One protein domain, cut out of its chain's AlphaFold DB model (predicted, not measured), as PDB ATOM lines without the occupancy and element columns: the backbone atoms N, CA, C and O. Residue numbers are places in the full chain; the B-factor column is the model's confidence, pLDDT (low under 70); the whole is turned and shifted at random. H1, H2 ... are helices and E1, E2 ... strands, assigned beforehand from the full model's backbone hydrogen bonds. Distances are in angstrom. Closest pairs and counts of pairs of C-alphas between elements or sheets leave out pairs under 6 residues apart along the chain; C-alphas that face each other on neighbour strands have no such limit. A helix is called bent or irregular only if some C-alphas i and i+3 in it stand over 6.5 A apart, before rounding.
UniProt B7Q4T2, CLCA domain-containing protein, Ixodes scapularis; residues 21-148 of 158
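Overview. This is residues 21 to 148 of the 158 residues of the protein "CLCA domain-containing protein" of Ixodes scapularis (UniProt B7Q4T2). A small twisted sheet of four parallel strands stands between two helices, H2 over one face and the long H1 grazing the other. A long loop, residues 108 to 128, links E4 to the edge strand E5, its residues 118 to 125 sticking out, and the short helices H3 and H4 follow E5 near the end of the printed part. The printed part has 128 residues, with four named helices and five named strands in the order E1 E2 H1 E3 H2 E4 E5 H3 H4; the sheet's order is E3 E2 E4 E5. The class is mixed, helices and strands, with 61 residues, under half, in named elements; the whole is compact, radius of gyration of the C-alphas 15.2 A, spanning 45 by 36 by 32 A.

Arrangement. E1, residues 31 to 33, pairs with no named strand and runs on into E2, residues 35 to 39, at 51 degrees. H1, residues 47 to 67, only grazes the sheet, with residues 49 to 58. E3, residues 77 to 80, is parallel to E2 at 27 degrees, with N 78 and O 35 2.8 A apart, within hydrogen-bond range. E2, H1 and E3 form a strand-helix-strand unit, two parallel neighbour strands joined through a helix, its crossover right-handed. H2, residues 92 to 101, is on the sheet at a height of 9.3 A, slantwise to the strands, at 55 degrees to E2 on the local plane; their closest C-alphas are those of Ala 38 and Tyr 99, 5.3 A. E4, residues 104 to 107, is parallel to E2 at 4 degrees, with N 106 and O 38 at 2.8 A; E3, H2 and E4 form a split unit, with E2 between the two strands, its crossover right-handed. The edge strand E5, residues 129 to 132, is parallel to E4 at 26 degrees, with N 105 and O 129 at 2.8 A. H3, residues 133 to 137, touches residues 48 to 53 of H1 alone, closest at the C-alphas of Ile 49 and Thr 137, 5.6 A. H4, residues 143 to 147, is close to H3 but not clearly touching, the C-alphas of Tyr 135 and Thr 143 6.5 A apart. In H3 and H4 every O i to N i+4 pair is within hydrogen-bond range; in H1 it is 16 of 17, in H2 5 of 6.

Along the chain. E1 begins at C-alpha 31 (54.701, 61.191, 36.405). E2 is 13.4 A long, H1 31.3 A and H2 14.6 A. H1 is irregular, with C-alphas 47 and 50 7.2 A apart. H4 ends at C-alpha 147 (54.866, 89.030, 34.460).

Size, cuts and confidence. The C-alphas farthest apart, of Arg 69 and Ser 89, are 45.8 A apart. The printed part has no cut. The links E3 to H2 and E4 to E5 are long. Confidence is under 70 at residues 21, 87 to 93, 115 to 127, 140 to 145 and 147 to 148.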
ATOM      1  N   ALA A  21      56.398  62.763  52.294       60.31
ATOM      2  CA  ALA A  21      56.553  62.348  50.912       60.31
ATOM      3  C   ALA A  21      57.232  63.489  50.136       60.31
ATOM      4  O   ALA A  21      56.689  64.584  50.042       60.31
ATOM      5  N   LYS A  22      58.454  63.246  49.652       76.31
ATOM      6  CA  LYS A  22      59.209  64.194  48.823       76.31
ATOM      7  C   LYS A  22      58.819  64.022  47.367       76.31
ATOM      8  O   LYS A  22      58.508  62.895  46.974       76.31
ATOM      9  N   ALA A  23      58.927  65.078  46.560       83.75
ATOM     10  CA  ALA A  23      58.677  64.947  45.134       83.75
ATOM     11  C   ALA A  23      59.576  63.869  44.511       83.75
ATOM     12  O   ALA A  23      60.806  63.887  44.629       83.75
ATOM     13  N   THR A  24      58.952  62.929  43.811       90.56
ATOM     14  CA  THR A  24      59.629  61.851  43.087       90.56
ATOM     15  C   THR A  24      59.138  61.790  41.650       90.56
ATOM     16  O   THR A  24      58.089  62.327  41.305       90.56
ATOM     17  N   VAL A  25      59.913  61.140  40.783       92.50
ATOM     18  CA  VAL A  25      59.476  60.815  39.422       92.50
ATOM     19  C   VAL A  25      59.210  59.326  39.357       92.50
ATOM     20  O   VAL A  25      60.101  58.515  39.622       92.50
ATOM     21  N   ASN A  26      57.998  58.962  38.965       93.12
ATOM     22  CA  ASN A  26      57.647  57.593  38.666       93.12
ATOM     23  C   ASN A  26      58.354  57.169  37.376       93.12
ATOM     24  O   ASN A  26      58.104  57.698  36.298       93.12
ATOM     25  N   THR A  27      59.265  56.207  37.470       91.69
ATOM     26  CA  THR A  27      60.084  55.769  36.331       91.69
ATOM     27  C   THR A  27      59.298  54.993  35.273       91.69
ATOM     28  O   THR A  27      59.807  54.793  34.173       91.69
ATOM     29  N   THR A  28      58.070  54.569  35.582       93.31
ATOM     30  CA  THR A  28      57.233  53.774  34.672       93.31
ATOM     31  C   THR A  28      56.519  54.651  33.647       93.31
ATOM     32  O   THR A  28      56.458  54.296  32.472       93.31
ATOM     33  N   ASP A  29      55.985  55.793  34.081       94.50
ATOM     34  CA  ASP A  29      55.179  56.698  33.252       94.50
ATOM     35  C   ASP A  29      55.719  58.139  33.205       94.50
ATOM     36  O   ASP A  29      55.171  58.972  32.488       94.50
ATOM     37  N   GLY A  30      56.787  58.433  33.955       93.56
ATOM     38  CA  GLY A  30      57.397  59.757  34.085       93.56
ATOM     39  C   GLY A  30      56.526  60.782  34.816       93.56
ATOM     40  O   GLY A  30      56.769  61.987  34.714       93.56
ATOM     41  N   GLY A  31      55.513  60.330  35.557       96.19
ATOM     42  CA  GLY A  31      54.701  61.191  36.405       96.19
ATOM     43  C   GLY A  31      55.489  61.696  37.614       96.19
ATOM     44  O   GLY A  31      56.069  60.903  38.351       96.19
ATOM     45  N   TYR A  32      55.494  63.007  37.843       94.94
ATOM     46  CA  TYR A  32      55.954  63.590  39.102       94.94
ATOM     47  C   TYR A  32      54.888  63.366  40.179       94.94
ATOM     48  O   TYR A  32      53.738  63.773  39.998       94.94
ATOM     49  N   GLU A  33      55.268  62.721  41.275       94.25
ATOM     50  CA  GLU A  33      54.393  62.339  42.385       94.25
ATOM     51  C   GLU A  33      54.828  63.032  43.683       94.25
ATOM     52  O   GLU A  33      56.007  63.359  43.840       94.25
ATOM     53  N   ASN A  34      53.888  63.224  44.617       91.88
ATOM     54  CA  ASN A  34      54.116  63.838  45.927       91.88
ATOM     55  C   ASN A  34      54.724  65.251  45.864       91.88
ATOM     56  O   ASN A  34      55.543  65.612  46.704       91.88
ATOM     57  N   LEU A  35      54.369  66.047  44.848       92.75
ATOM     58  CA  LEU A  35      54.859  67.421  44.749       92.75
ATOM     59  C   LEU A  35      54.112  68.307  45.746       92.75
ATOM     60  O   LEU A  35      52.897  68.472  45.632       92.75
ATOM     61  N   LEU A  36      54.831  68.893  46.697       93.44
ATOM     62  CA  LEU A  36      54.268  69.705  47.762       93.44
ATOM     63  C   LEU A  36      54.270  71.188  47.375       93.44
ATOM     64  O   LEU A  36      55.303  71.798  47.093       93.44
ATOM     65  N   VAL A  37      53.078  71.776  47.384       94.81
ATOM     66  CA  VAL A  37      52.845  73.210  47.205       94.81
ATOM     67  C   VAL A  37      52.361  73.769  48.531       94.81
ATOM     68  O   VAL A  37      51.281  73.397  48.985       94.81
ATOM     69  N   ALA A  38      53.123  74.667  49.142       94.75
ATOM     70  CA  ALA A  38      52.800  75.227  50.448       94.75
ATOM     71  C   ALA A  38      52.519  76.729  50.370       94.75
ATOM     72  O   ALA A  38      53.235  77.477  49.706       94.75
ATOM     73  N   ILE A  39      51.460  77.167  51.047       95.25
ATOM     74  CA  ILE A  39      51.035  78.571  51.127       95.25
ATOM     75  C   ILE A  39      51.394  79.095  52.508       95.25
ATOM     76  O   ILE A  39      50.882  78.556  53.466       95.25
ATOM     77  N   GLU A  40      52.222  80.125  52.633       94.38
ATOM     78  CA  GLU A  40      52.702  80.640  53.919       94.38
ATOM     79  C   GLU A  40      51.562  80.978  54.896       94.38
ATOM     80  O   GLU A  40      50.489  81.442  54.510       94.38
ATOM     81  N   GLU A  41      51.815  80.784  56.193       91.19
ATOM     82  CA  GLU A  41      50.801  80.877  57.248       91.19
ATOM     83  C   GLU A  41      50.146  82.265  57.370       91.19
ATOM     84  O   GLU A  41      48.975  82.381  57.739       91.19
ATOM     85  N   ASN A  42      50.880  83.317  56.999       90.56
ATOM     86  CA  ASN A  42      50.417  84.704  57.035       90.56
ATOM     87  C   ASN A  42      49.555  85.100  55.826       90.56
ATOM     88  O   ASN A  42      49.006  86.204  55.812       90.56
ATOM     89  N   VAL A  43      49.429  84.235  54.813       93.31
ATOM     90  CA  VAL A  43      48.625  84.531  53.625       93.31
ATOM     91  C   VAL A  43      47.140  84.512  54.003       93.31
ATOM     92  O   VAL A  43      46.635  83.484  54.469       93.31
ATOM     93  N   PRO A  44      46.395  85.610  53.792       92.31
ATOM     94  CA  PRO A  44      44.976  85.649  54.111       92.31
ATOM     95  C   PRO A  44      44.182  84.717  53.192       92.31
ATOM     96  O   PRO A  44      44.502  84.549  52.011       92.31
ATOM     97  N   TYR A  45      43.103  84.138  53.723       90.62
ATOM     98  CA  TYR A  45      42.209  83.304  52.928       90.62
ATOM     99  C   TYR A  45      41.651  84.086  51.736       90.62
ATOM    100  O   TYR A  45      41.087  85.171  51.886       90.62
ATOM    101  N   HIS A  46      41.750  83.485  50.555       90.62
ATOM    102  CA  HIS A  46      41.104  83.974  49.347       90.62
ATOM    103  C   HIS A  46      40.509  82.782  48.588       90.62
ATOM    104  O   HIS A  46      41.224  81.798  48.358       90.62
ATOM    105  N   PRO A  47      39.231  82.849  48.166       86.25
ATOM    106  CA  PRO A  47      38.514  81.698  47.607       86.25
ATOM    107  C   PRO A  47      39.190  81.119  46.357       86.25
ATOM    108  O   PRO A  47      39.133  79.914  46.115       86.25
ATOM    109  N   ASP A  48      39.887  81.964  45.596       90.56
ATOM    110  CA  ASP A  48      40.509  81.559  44.336       90.56
ATOM    111  C   ASP A  48      41.906  80.939  44.469       90.56
ATOM    112  O   ASP A  48      42.360  80.325  43.507       90.56
ATOM    113  N   ILE A  49      42.603  81.054  45.612       92.88
ATOM    114  CA  ILE A  49      44.011  80.609  45.715       92.88
ATOM    115  C   ILE A  49      44.138  79.119  45.391       92.88
ATOM    116  O   ILE A  49      44.871  78.743  44.475       92.88
ATOM    117  N   VAL A  50      43.384  78.268  46.090       93.06
ATOM    118  CA  VAL A  50      43.462  76.808  45.914       93.06
ATOM    119  C   VAL A  50      43.057  76.417  44.493       93.06
ATOM    120  O   VAL A  50      43.732  75.617  43.842       93.06
ATOM    121  N   ASN A  51      41.990  77.027  43.968       93.69
ATOM    122  CA  ASN A  51      41.526  76.759  42.610       93.69
ATOM    123  C   ASN A  51      42.550  77.177  41.547       93.69
ATOM    124  O   ASN A  51      42.809  76.424  40.607       93.69
ATOM    125  N   ASN A  52      43.186  78.334  41.708       94.88
ATOM    126  CA  ASN A  52      44.186  78.821  40.767       94.88
ATOM    127  C   ASN A  52      45.466  77.982  40.803       94.88
ATOM    128  O   ASN A  52      46.021  77.712  39.739       94.88
ATOM    129  N   ILE A  53      45.892  77.487  41.972       94.75
ATOM    130  CA  ILE A  53      46.992  76.513  42.071       94.75
ATOM    131  C   ILE A  53      46.637  75.242  41.288       94.75
ATOM    132  O   ILE A  53      47.414  74.807  40.437       94.75
ATOM    133  N   MET A  54      45.438  74.680  41.490       94.06
ATOM    134  CA  MET A  54      44.992  73.494  40.746       94.06
ATOM    135  C   MET A  54      44.986  73.730  39.229       94.06
ATOM    136  O   MET A  54      45.447  72.885  38.459       94.06
ATOM    137  N   VAL A  55      44.483  74.882  38.777       93.19
ATOM    138  CA  VAL A  55      44.476  75.256  37.354       93.19
ATOM    139  C   VAL A  55      45.898  75.411  36.814       93.19
ATOM    140  O   VAL A  55      46.182  74.916  35.721       93.19
ATOM    141  N   LEU A  56      46.788  76.066  37.564       92.44
ATOM    142  CA  LEU A  56      48.187  76.259  37.195       92.44
ATOM    143  C   LEU A  56      48.882  74.912  36.977       92.44
ATOM    144  O   LEU A  56      49.442  74.691  35.904       92.44
ATOM    145  N   PHE A  57      48.783  73.988  37.935       94.31
ATOM    146  CA  PHE A  57      49.420  72.674  37.825       94.31
ATOM    147  C   PHE A  57      48.813  71.805  36.729       94.31
ATOM    148  O   PHE A  57      49.553  71.136  36.012       94.31
ATOM    149  N   ARG A  58      47.493  71.858  36.512       94.12
ATOM    150  CA  ARG A  58      46.859  71.160  35.379       94.12
ATOM    151  C   ARG A  58      47.391  71.663  34.037       94.12
ATOM    152  O   ARG A  58      47.777  70.854  33.196       94.12
ATOM    153  N   LYS A  59      47.455  72.985  33.844       92.88
ATOM    154  CA  LYS A  59      47.985  73.594  32.611       92.88
ATOM    155  C   LYS A  59      49.476  73.302  32.434       92.88
ATOM    156  O   LYS A  59      49.898  72.946  31.338       92.88
ATOM    157  N   ALA A  60      50.263  73.408  33.504       91.75
ATOM    158  CA  ALA A  60      51.692  73.112  33.477       91.75
ATOM    159  C   ALA A  60      51.959  71.630  33.167       91.75
ATOM    160  O   ALA A  60      52.834  71.326  32.362       91.75
ATOM    161  N   SER A  61      51.162  70.719  33.732       95.56
ATOM    162  CA  SER A  61      51.237  69.278  33.472       95.56
ATOM    163  C   SER A  61      50.965  68.962  32.000       95.56
ATOM    164  O   SER A  61      51.761  68.286  31.354       95.56
ATOM    165  N   GLN A  62      49.902  69.542  31.428       95.25
ATOM    166  CA  GLN A  62      49.594  69.411  30.000       95.25
ATOM    167  C   GLN A  62      50.719  69.958  29.117       95.25
ATOM    168  O   GLN A  62      51.127  69.306  28.155       95.25
ATOM    169  N   PHE A  63      51.240  71.141  29.449       92.62
ATOM    170  CA  PHE A  63      52.346  71.746  28.714       92.62
ATOM    171  C   PHE A  63      53.595  70.859  28.747       92.62
ATOM    172  O   PHE A  63      54.167  70.576  27.695       92.62
ATOM    173  N   LEU A  64      53.991  70.386  29.932       94.19
ATOM    174  CA  LEU A  64      55.156  69.525  30.116       94.19
ATOM    175  C   LEU A  64      54.999  68.207  29.353       94.19
ATOM    176  O   LEU A  64      55.934  67.783  28.670       94.19
ATOM    177  N   LEU A  65      53.806  67.607  29.388       95.94
ATOM    178  CA  LEU A  65      53.506  66.377  28.664       95.94
ATOM    179  C   LEU A  65      53.703  66.571  27.159       95.94
ATOM    180  O   LEU A  65      54.400  65.786  26.522       95.94
ATOM    181  N   VAL A  66      53.160  67.646  26.584       96.50
ATOM    182  CA  VAL A  66      53.321  67.948  25.154       96.50
ATOM    183  C   VAL A  66      54.782  68.259  24.814       96.50
ATOM    184  O   VAL A  66      55.334  67.672  23.882       96.50
ATOM    185  N   ALA A  67      55.435  69.125  25.592       93.50
ATOM    186  CA  ALA A  67      56.819  69.542  25.365       93.50
ATOM    187  C   ALA A  67      57.807  68.366  25.423       93.50
ATOM    188  O   ALA A  67      58.792  68.332  24.685       93.50
ATOM    189  N   THR A  68      57.521  67.370  26.262       95.25
ATOM    190  CA  THR A  68      58.357  66.177  26.443       95.25
ATOM    191  C   THR A  68      57.909  64.983  25.600       95.25
ATOM    192  O   THR A  68      58.472  63.896  25.733       95.25
ATOM    193  N   ARG A  69      56.948  65.179  24.684       96.31
ATOM    194  CA  ARG A  69      56.393  64.141  23.793       96.31
ATOM    195  C   ARG A  69      55.776  62.964  24.556       96.31
ATOM    196  O   ARG A  69      56.016  61.807  24.223       96.31
ATOM    197  N   GLY A  70      54.997  63.272  25.583       95.00
ATOM    198  CA  GLY A  70      54.241  62.304  26.371       95.00
ATOM    199  C   GLY A  70      55.034  61.636  27.492       95.00
ATOM    200  O   GLY A  70      54.599  60.598  27.974       95.00
ATOM    201  N   LYS A  71      56.202  62.174  27.875       94.50
ATOM    202  CA  LYS A  71      57.115  61.500  28.810       94.50
ATOM    203  C   LYS A  71      57.015  61.967  30.249       94.50
ATOM    204  O   LYS A  71      57.263  61.163  31.126       94.50
ATOM    205  N   PHE A  72      56.741  63.245  30.488       96.31
ATOM    206  CA  PHE A  72      56.759  63.806  31.835       96.31
ATOM    207  C   PHE A  72      55.546  64.690  32.075       96.31
ATOM    208  O   PHE A  72      55.157  65.462  31.202       96.31
ATOM    209  N   TYR A  73      54.962  64.586  33.265       96.94
ATOM    210  CA  TYR A  73      53.776  65.343  33.656       96.94
ATOM    211  C   TYR A  73      53.651  65.395  35.183       96.94
ATOM    212  O   TYR A  73      54.210  64.550  35.876       96.94
ATOM    213  N   PHE A  74      52.921  66.370  35.725       96.50
ATOM    214  CA  PHE A  74      52.581  66.369  37.152       96.50
ATOM    215  C   PHE A  74      51.404  65.430  37.378       96.50
ATOM    216  O   PHE A  74      50.333  65.644  36.798       96.50
ATOM    217  N   LYS A  75      51.632  64.394  38.182       95.38
ATOM    218  CA  LYS A  75      50.680  63.318  38.448       95.38
ATOM    219  C   LYS A  75      49.996  63.494  39.794       95.38
ATOM    220  O   LYS A  75      48.774  63.410  39.852       95.38
ATOM    221  N   ASP A  76      50.775  63.774  40.833       94.31
ATOM    222  CA  ASP A  76      50.266  64.001  42.181       94.31
ATOM    223  C   ASP A  76      50.872  65.272  42.784       94.31
ATOM    224  O   ASP A  76      52.092  65.449  42.814       94.31
ATOM    225  N   VAL A  77      49.986  66.180  43.196       95.19
ATOM    226  CA  VAL A  77      50.316  67.508  43.720       95.19
ATOM    227  C   VAL A  77      49.523  67.716  45.001       95.19
ATOM    228  O   VAL A  77      48.294  67.806  44.978       95.19
ATOM    229  N   MET A  78      50.237  67.819  46.112       94.38
ATOM    230  CA  MET A  78      49.689  68.054  47.437       94.38
ATOM    231  C   MET A  78      49.711  69.550  47.739       94.38
ATOM    232  O   MET A  78      50.759  70.188  47.673       94.38
ATOM    233  N   ILE A  79      48.553  70.117  48.081       93.12
ATOM    234  CA  ILE A  79      48.446  71.520  48.493       93.12
ATOM    235  C   ILE A  79      48.348  71.564  50.010       93.12
ATOM    236  O   ILE A  79      47.381  71.083  50.602       93.12
ATOM    237  N   LEU A  80      49.354  72.165  50.621       92.50
ATOM    238  CA  LEU A  80      49.451  72.397  52.045       92.50
ATOM    239  C   LEU A  80      48.823  73.776  52.342       92.50
ATOM    240  O   LEU A  80      49.255  74.794  51.797       92.50
ATOM    241  N   ILE A  81      47.739  73.778  53.132       90.69
ATOM    242  CA  ILE A  81      46.866  74.935  53.424       90.69
ATOM    243  C   ILE A  81      47.117  75.496  54.836       90.69
ATOM    244  O   ILE A  81      47.045  74.700  55.773       90.69
ATOM    245  N   PRO A  82      47.302  76.822  55.018       90.88
ATOM    246  CA  PRO A  82      47.648  77.431  56.301       90.88
ATOM    247  C   PRO A  82      46.775  76.972  57.465       90.88
ATOM    248  O   PRO A  82      45.546  76.935  57.351       90.88
ATOM    249  N   ASN A  83      47.382  76.747  58.632       86.56
ATOM    250  CA  ASN A  83      46.609  76.490  59.851       86.56
ATOM    251  C   ASN A  83      45.784  77.712  60.253       86.56
ATOM    252  O   ASN A  83      44.719  77.580  60.833       86.56
ATOM    253  N   THR A  84      46.194  78.925  59.888       87.06
ATOM    254  CA  THR A  84      45.369  80.122  60.108       87.06
ATOM    255  C   THR A  84      44.013  80.049  59.394       87.06
ATOM    256  O   THR A  84      43.074  80.731  59.804       87.06
ATOM    257  N   TRP A  85      43.863  79.201  58.367       88.94
ATOM    258  CA  TRP A  85      42.586  78.967  57.681       88.94
ATOM    259  C   TRP A  85      41.739  77.882  58.363       88.94
ATOM    260  O   TRP A  85      40.526  77.828  58.157       88.94
ATOM    261  N   LEU A  86      42.358  77.018  59.173       74.31
ATOM    262  CA  LEU A  86      41.742  75.873  59.841       74.31
ATOM    263  C   LEU A  86      42.027  75.970  61.340       74.31
ATOM    264  O   LEU A  86      43.146  75.713  61.737       74.31
ATOM    265  N   SER A  87      41.047  76.293  62.191       67.81
ATOM    266  CA  SER A  87      41.231  76.530  63.642       67.81
ATOM    267  C   SER A  87      41.757  75.318  64.457       67.81
ATOM    268  O   SER A  87      41.065  74.800  65.330       67.81
ATOM    269  N   ILE A  88      42.974  74.847  64.179       60.50
ATOM    270  CA  ILE A  88      43.598  73.613  64.662       60.50
ATOM    271  C   ILE A  88      44.981  73.975  65.220       60.50
ATOM    272  O   ILE A  88      45.892  74.337  64.484       60.50
ATOM    273  N   SER A  89      45.147  73.865  66.539       55.84
ATOM    274  CA  SER A  89      46.286  74.436  67.276       55.84
ATOM    275  C   SER A  89      47.537  73.550  67.363       55.84
ATOM    276  O   SER A  89      48.589  74.014  67.779       55.84
ATOM    277  N   ASN A  90      47.454  72.258  67.040       56.53
ATOM    278  CA  ASN A  90      48.597  71.329  67.080       56.53
ATOM    279  C   ASN A  90      49.326  71.202  65.732       56.53
ATOM    280  O   ASN A  90      50.276  70.429  65.625       56.53
ATOM    281  N   ALA A  91      48.868  71.929  64.713       61.19
ATOM    282  CA  ALA A  91      49.380  71.838  63.355       61.19
ATOM    283  C   ALA A  91      50.549  72.805  63.070       61.19
ATOM    284  O   ALA A  91      51.297  72.557  62.131       61.19
ATOM    285  N   GLU A  92      50.772  73.833  63.900       62.53
ATOM    286  CA  GLU A  92      51.785  74.885  63.668       62.53
ATOM    287  C   GLU A  92      53.221  74.342  63.523       62.53
ATOM    288  O   GLU A  92      53.926  74.695  62.584       62.53
ATOM    289  N   VAL A  93      53.654  73.419  64.395       62.56
ATOM    290  CA  VAL A  93      55.034  72.881  64.346       62.56
ATOM    291  C   VAL A  93      55.267  72.012  63.107       62.56
ATOM    292  O   VAL A  93      56.292  72.146  62.449       62.56
ATOM    293  N   MET A  94      54.319  71.132  62.760       72.75
ATOM    294  CA  MET A  94      54.459  70.271  61.573       72.75
ATOM    295  C   MET A  94      54.330  71.062  60.271       72.75
ATOM    296  O   MET A  94      54.928  70.708  59.256       72.75
ATOM    297  N   TRP A  95      53.531  72.122  60.302       84.38
ATOM    298  CA  TRP A  95      53.300  73.005  59.176       84.38
ATOM    299  C   TRP A  95      54.574  73.714  58.720       84.38
ATOM    300  O   TRP A  95      54.911  73.656  57.541       84.38
ATOM    301  N   GLU A  96      55.295  74.335  59.653       82.06
ATOM    302  CA  GLU A  96      56.508  75.108  59.374       82.06
ATOM    303  C   GLU A  96      57.599  74.249  58.711       82.06
ATOM    304  O   GLU A  96      58.224  74.665  57.730       82.06
ATOM    305  N   ASP A  97      57.800  73.026  59.206       83.12
ATOM    306  CA  ASP A  97      58.746  72.071  58.620       83.12
ATOM    307  C   ASP A  97      58.302  71.647  57.212       83.12
ATOM    308  O   ASP A  97      59.100  71.628  56.273       83.12
ATOM    309  N   SER A  98      57.003  71.394  57.032       85.75
ATOM    310  CA  SER A  98      56.435  71.031  55.731       85.75
ATOM    311  C   SER A  98      56.518  72.168  54.710       85.75
ATOM    312  O   SER A  98      56.783  71.925  53.534       85.75
ATOM    313  N   TYR A  99      56.329  73.417  55.140       90.19
ATOM    314  CA  TYR A  99      56.471  74.592  54.285       90.19
ATOM    315  C   TYR A  99      57.912  74.745  53.784       90.19
ATOM    316  O   TYR A  99      58.131  75.003  52.600       90.19
ATOM    317  N   LYS A 100      58.906  74.538  54.660       87.50
ATOM    318  CA  LYS A 100      60.335  74.615  54.306       87.50
ATOM    319  C   LYS A 100      60.758  73.560  53.290       87.50
ATOM    320  O   LYS A 100      61.595  73.857  52.441       87.50
ATOM    321  N   ASP A 101      60.169  72.372  53.372       87.56
ATOM    322  CA  ASP A 101      60.480  71.251  52.485       87.56
ATOM    323  C   ASP A 101      59.692  71.268  51.162       87.56
ATOM    324  O   ASP A 101      60.005  70.490  50.261       87.56
ATOM    325  N   ALA A 102      58.692  72.145  51.018       90.94
ATOM    326  CA  ALA A 102      57.834  72.191  49.838       90.94
ATOM    327  C   ALA A 102      58.597  72.570  48.564       90.94
ATOM    328  O   ALA A 102      59.351  73.537  48.557       90.94
ATOM    329  N   GLU A 103      58.351  71.882  47.444       90.19
ATOM    330  CA  GLU A 103      58.980  72.221  46.163       90.19
ATOM    331  C   GLU A 103      58.528  73.580  45.626       90.19
ATOM    332  O   GLU A 103      59.254  74.207  44.848       90.19
ATOM    333  N   VAL A 104      57.330  74.027  46.011       92.44
ATOM    334  CA  VAL A 104      56.754  75.310  45.603       92.44
ATOM    335  C   VAL A 104      56.208  76.027  46.830       92.44
ATOM    336  O   VAL A 104      55.336  75.514  47.525       92.44
ATOM    337  N   GLN A 105      56.694  77.242  47.058       94.12
ATOM    338  CA  GLN A 105      56.311  78.099  48.173       94.12
ATOM    339  C   GLN A 105      55.551  79.322  47.669       94.12
ATOM    340  O   GLN A 105      55.992  80.011  46.745       94.12
ATOM    341  N   ILE A 106      54.409  79.600  48.293       94.75
ATOM    342  CA  ILE A 106      53.568  80.759  48.008       94.75
ATOM    343  C   ILE A 106      53.589  81.681  49.219       94.75
ATOM    344  O   ILE A 106      53.259  81.252  50.316       94.75
ATOM    345  N   SER A 107      53.966  82.940  49.021       94.56
ATOM    346  CA  SER A 107      54.084  83.924  50.102       94.56
ATOM    347  C   SER A 107      53.875  85.342  49.576       94.56
ATOM    348  O   SER A 107      54.160  85.644  48.412       94.56
ATOM    349  N   ASP A 108      53.414  86.231  50.457       92.75
ATOM    350  CA  ASP A 108      53.361  87.677  50.215       92.75
ATOM    351  C   ASP A 108      54.745  88.347  50.291       92.75
ATOM    352  O   ASP A 108      54.916  89.472  49.817       92.75
ATOM    353  N   GLY A 109      55.750  87.658  50.841       90.12
ATOM    354  CA  GLY A 109      57.141  88.108  50.885       90.12
ATOM    355  C   GLY A 109      57.850  88.069  49.528       90.12
ATOM    356  O   GLY A 109      58.885  88.715  49.353       90.12
ATOM    357  N   PHE A 110      57.297  87.355  48.542       88.44
ATOM    358  CA  PHE A 110      57.853  87.296  47.193       88.44
ATOM    359  C   PHE A 110      57.307  88.426  46.317       88.44
ATOM    360  O   PHE A 110      56.103  88.652  46.222       88.44
ATOM    361  N   THR A 111      58.200  89.115  45.608       81.75
ATOM    362  CA  THR A 111      57.828  90.216  44.701       81.75
ATOM    363  C   THR A 111      57.689  89.765  43.249       81.75
ATOM    364  O   THR A 111      56.835  90.274  42.518       81.75
ATOM    365  N   LEU A 112      58.488  88.782  42.828       81.81
ATOM    366  CA  LEU A 112      58.476  88.206  41.488       81.81
ATOM    367  C   LEU A 112      58.407  86.678  41.568       81.81
ATOM    368  O   LEU A 112      58.963  86.093  42.495       81.81
ATOM    369  N   PRO A 113      57.752  86.013  40.602       80.56
ATOM    370  CA  PRO A 113      57.838  84.567  40.495       80.56
ATOM    371  C   PRO A 113      59.277  84.166  40.141       80.56
ATOM    372  O   PRO A 113      59.847  84.680  39.173       80.56
ATOM    373  N   GLY A 114      59.834  83.197  40.875       70.19
ATOM    374  CA  GLY A 114      61.219  82.711  40.740       70.19
ATOM    375  C   GLY A 114      61.573  82.092  39.377       70.19
ATOM    376  O   GLY A 114      62.699  81.670  39.150       70.19
ATOM    377  N   ILE A 115      60.621  82.064  38.445       64.31
ATOM    378  CA  ILE A 115      60.762  81.610  37.055       64.31
ATOM    379  C   ILE A 115      61.316  82.726  36.141       64.31
ATOM    380  O   ILE A 115      61.736  82.463  35.015       64.31
ATOM    381  N   LEU A 116      61.277  83.990  36.586       55.66
ATOM    382  CA  LEU A 116      61.671  85.157  35.781       55.66
ATOM    383  C   LEU A 116      63.099  85.644  36.047       55.66
ATOM    384  O   LEU A 116      63.624  86.458  35.273       55.66
ATOM    385  N   GLU A 117      63.726  85.159  37.115       56.38
ATOM    386  CA  GLU A 117      65.121  85.453  37.403       56.38
ATOM    387  C   GLU A 117      66.024  84.552  36.549       56.38
ATOM    388  O   GLU A 117      65.843  83.333  36.526       56.38
ATOM    389  N   PRO A 118      66.988  85.110  35.792       53.44
ATOM    390  CA  PRO A 118      67.949  84.292  35.072       53.44
ATOM    391  C   PRO A 118      68.809  83.541  36.090       53.44
ATOM    392  O   PRO A 118      69.690  84.135  36.708       53.44
ATOM    393  N   VAL A 119      68.563  82.239  36.249       56.34
ATOM    394  CA  VAL A 119      69.394  81.364  37.080       56.34
ATOM    395  C   VAL A 119      70.810  81.372  36.493       56.34
ATOM    396  O   VAL A 119      70.990  80.980  35.333       56.34
ATOM    397  N   PRO A 120      71.838  81.831  37.232       56.97
ATOM    398  CA  PRO A 120      73.216  81.691  36.785       56.97
ATOM    399  C   PRO A 120      73.500  80.216  36.493       56.97
ATOM    400  O   PRO A 120      73.152  79.363  37.300       56.97
ATOM    401  N   LEU A 121      74.203  79.897  35.401       55.00
ATOM    402  CA  LEU A 121      74.564  78.516  35.011       55.00
ATOM    403  C   LEU A 121      75.319  77.712  36.100       55.00
ATOM    404  O   LEU A 121      75.566  76.523  35.927       55.00
ATOM    405  N   ARG A 122      75.729  78.369  37.194       51.28
ATOM    406  CA  ARG A 122      76.429  77.798  38.355       51.28
ATOM    407  C   ARG A 122      75.660  77.930  39.675       51.28
ATOM    408  O   ARG A 122      76.194  77.536  40.708       51.28
ATOM    409  N   ALA A 123      74.464  78.514  39.673       50.12
ATOM    410  CA  ALA A 123      73.628  78.546  40.861       50.12
ATOM    411  C   ALA A 123      73.050  77.148  41.103       50.12
ATOM    412  O   ALA A 123      72.566  76.489  40.181       50.12
ATOM    413  N   VAL A 124      73.124  76.707  42.358       53.28
ATOM    414  CA  VAL A 124      72.315  75.601  42.873       53.28
ATOM    415  C   VAL A 124      70.857  75.892  42.503       53.28
ATOM    416  O   VAL A 124      70.439  77.046  42.572       53.28
ATOM    417  N   SER A 125      70.131  74.865  42.043       54.09
ATOM    418  CA  SER A 125      68.719  74.964  41.642       54.09
ATOM    419  C   SER A 125      67.949  75.863  42.615       54.09
ATOM    420  O   SER A 125      68.099  75.649  43.821       54.09
ATOM    421  N   PRO A 126      67.132  76.827  42.148       58.19
ATOM    422  CA  PRO A 126      66.334  77.691  43.013       58.19
ATOM    423  C   PRO A 126      65.122  76.910  43.536       58.19
ATOM    424  O   PRO A 126      63.985  77.336  43.383       58.19
ATOM    425  N   ASN A 127      65.358  75.711  44.072       67.12
ATOM    426  CA  ASN A 127      64.365  74.998  44.844       67.12
ATOM    427  C   ASN A 127      64.421  75.589  46.256       67.12
ATOM    428  O   ASN A 127      65.512  75.661  46.832       67.12
ATOM    429  N   PRO A 128      63.283  76.003  46.813       82.19
ATOM    430  CA  PRO A 128      61.931  75.838  46.275       82.19
ATOM    431  C   PRO A 128      61.539  76.921  45.258       82.19
ATOM    432  O   PRO A 128      62.015  78.052  45.323       82.19
ATOM    433  N   VAL A 129      60.629  76.594  44.335       87.94
ATOM    434  CA  VAL A 129      60.028  77.569  43.415       87.94
ATOM    435  C   VAL A 129      59.202  78.564  44.225       87.94
ATOM    436  O   VAL A 129      58.236  78.187  44.880       87.94
ATOM    437  N   GLN A 130      59.547  79.844  44.142       90.12
ATOM    438  CA  GLN A 130      58.882  80.906  44.899       90.12
ATOM    439  C   GLN A 130      57.846  81.624  44.032       90.12
ATOM    440  O   GLN A 130      58.169  82.111  42.944       90.12
ATOM    441  N   LEU A 131      56.599  81.692  44.500       91.25
ATOM    442  CA  LEU A 131      55.488  82.329  43.795       91.25
ATOM    443  C   LEU A 131      54.800  83.371  44.693       91.25
ATOM    444  O   LEU A 131      54.293  83.021  45.756       91.25
ATOM    445  N   PRO A 132      54.707  84.642  44.272       92.25
ATOM    446  CA  PRO A 132      53.920  85.637  44.991       92.25
ATOM    447  C   PRO A 132      52.440  85.248  45.079       92.25
ATOM    448  O   PRO A 132      51.850  84.835  44.077       92.25
ATOM    449  N   THR A 133      51.781  85.485  46.213       93.31
ATOM    450  CA  THR A 133      50.321  85.278  46.334       93.31
ATOM    451  C   THR A 133      49.537  86.086  45.295       93.31
ATOM    452  O   THR A 133      48.570  85.587  44.714       93.31
ATOM    453  N   LYS A 134      49.976  87.317  44.986       90.88
ATOM    454  CA  LYS A 134      49.378  88.146  43.920       90.88
ATOM    455  C   LYS A 134      49.410  87.465  42.552       90.88
ATOM    456  O   LYS A 134      48.436  87.516  41.812       90.88
ATOM    457  N   TYR A 135      50.494  86.757  42.241       89.31
ATOM    458  CA  TYR A 135      50.598  86.008  40.989       89.31
ATOM    459  C   TYR A 135      49.545  84.890  40.912       89.31
ATOM    460  O   TYR A 135      48.936  84.675  39.865       89.31
ATOM    461  N   ILE A 136      49.302  84.195  42.027       91.62
ATOM    462  CA  ILE A 136      48.320  83.107  42.105       91.62
ATOM    463  C   ILE A 136      46.884  83.635  42.090       91.62
ATOM    464  O   ILE A 136      46.035  83.074  41.406       91.62
ATOM    465  N   THR A 137      46.585  84.709  42.817       90.25
ATOM    466  CA  THR A 137      45.230  85.287  42.877       90.25
ATOM    467  C   THR A 137      44.799  85.893  41.540       90.25
ATOM    468  O   THR A 137      43.640  85.765  41.157       90.25
ATOM    469  N   GLU A 138      45.734  86.439  40.761       86.56
ATOM    470  CA  GLU A 138      45.450  87.090  39.476       86.56
ATOM    471  C   GLU A 138      45.564  86.160  38.247       86.56
ATOM    472  O   GLU A 138      45.488  86.625  37.102       86.56
ATOM    473  N   LEU A 139      45.727  84.840  38.442       79.50
ATOM    474  CA  LEU A 139      46.096  83.868  37.395       79.50
ATOM    475  C   LEU A 139      45.229  83.916  36.121       79.50
ATOM    476  O   LEU A 139      45.732  83.659  35.027       79.50
ATOM    477  N   ASN A 140      43.943  84.254  36.248       66.75
ATOM    478  CA  ASN A 140      42.978  84.290  35.142       66.75
ATOM    479  C   ASN A 140      42.719  85.702  34.569       66.75
ATOM    480  O   ASN A 140      41.843  85.844  33.721       66.75
ATOM    481  N   GLY A 141      43.449  86.732  35.017       61.53
ATOM    482  CA  GLY A 141      43.224  88.130  34.625       61.53
ATOM    483  C   GLY A 141      44.406  88.788  33.903       61.53
ATOM    484  O   GLY A 141      44.346  89.043  32.703       61.53
ATOM    485  N   SER A 142      45.473  89.096  34.641       59.50
ATOM    486  CA  SER A 142      46.524  90.069  34.269       59.50
ATOM    487  C   SER A 142      47.928  89.467  34.153       59.50
ATOM    488  O   SER A 142      48.846  90.135  33.668       59.50
ATOM    489  N   THR A 143      48.129  88.216  34.582       61.81
ATOM    490  CA  THR A 143      49.473  87.671  34.853       61.81
ATOM    491  C   THR A 143      50.420  87.735  33.661       61.81
ATOM    492  O   THR A 143      51.577  88.102  33.823       61.81
ATOM    493  N   THR A 144      49.954  87.463  32.440       65.00
ATOM    494  CA  THR A 144      50.820  87.546  31.247       65.00
ATOM    495  C   THR A 144      51.210  88.988  30.905       65.00
ATOM    496  O   THR A 144      52.321  89.222  30.433       65.00
ATOM    497  N   ALA A 145      50.334  89.965  31.162       68.12
ATOM    498  CA  ALA A 145      50.626  91.378  30.924       68.12
ATOM    499  C   ALA A 145      51.631  91.930  31.948       68.12
ATOM    500  O   ALA A 145      52.513  92.707  31.590       68.12
ATOM    501  N   GLN A 146      51.526  91.494  33.205       70.00
ATOM    502  CA  GLN A 146      52.375  91.966  34.298       70.00
ATOM    503  C   GLN A 146      53.716  91.223  34.388       70.00
ATOM    504  O   GLN A 146      54.755  91.850  34.588       70.00
ATOM    505  N   TYR A 147      53.708  89.900  34.218       69.31
ATOM    506  CA  TYR A 147      54.866  89.030  34.460       69.31
ATOM    507  C   TYR A 147      55.542  88.522  33.176       69.31
ATOM    508  O   TYR A 147      56.624  87.945  33.253       69.31
ATOM    509  N   LYS A 148      54.968  88.818  31.997       68.19
ATOM    510  CA  LYS A 148      55.423  88.361  30.665       68.19
ATOM    511  C   LYS A 148      55.386  86.834  30.516       68.19
ATOM    512  O   LYS A 148      55.190  86.096  31.480       68.19
TER     513      LYS A 148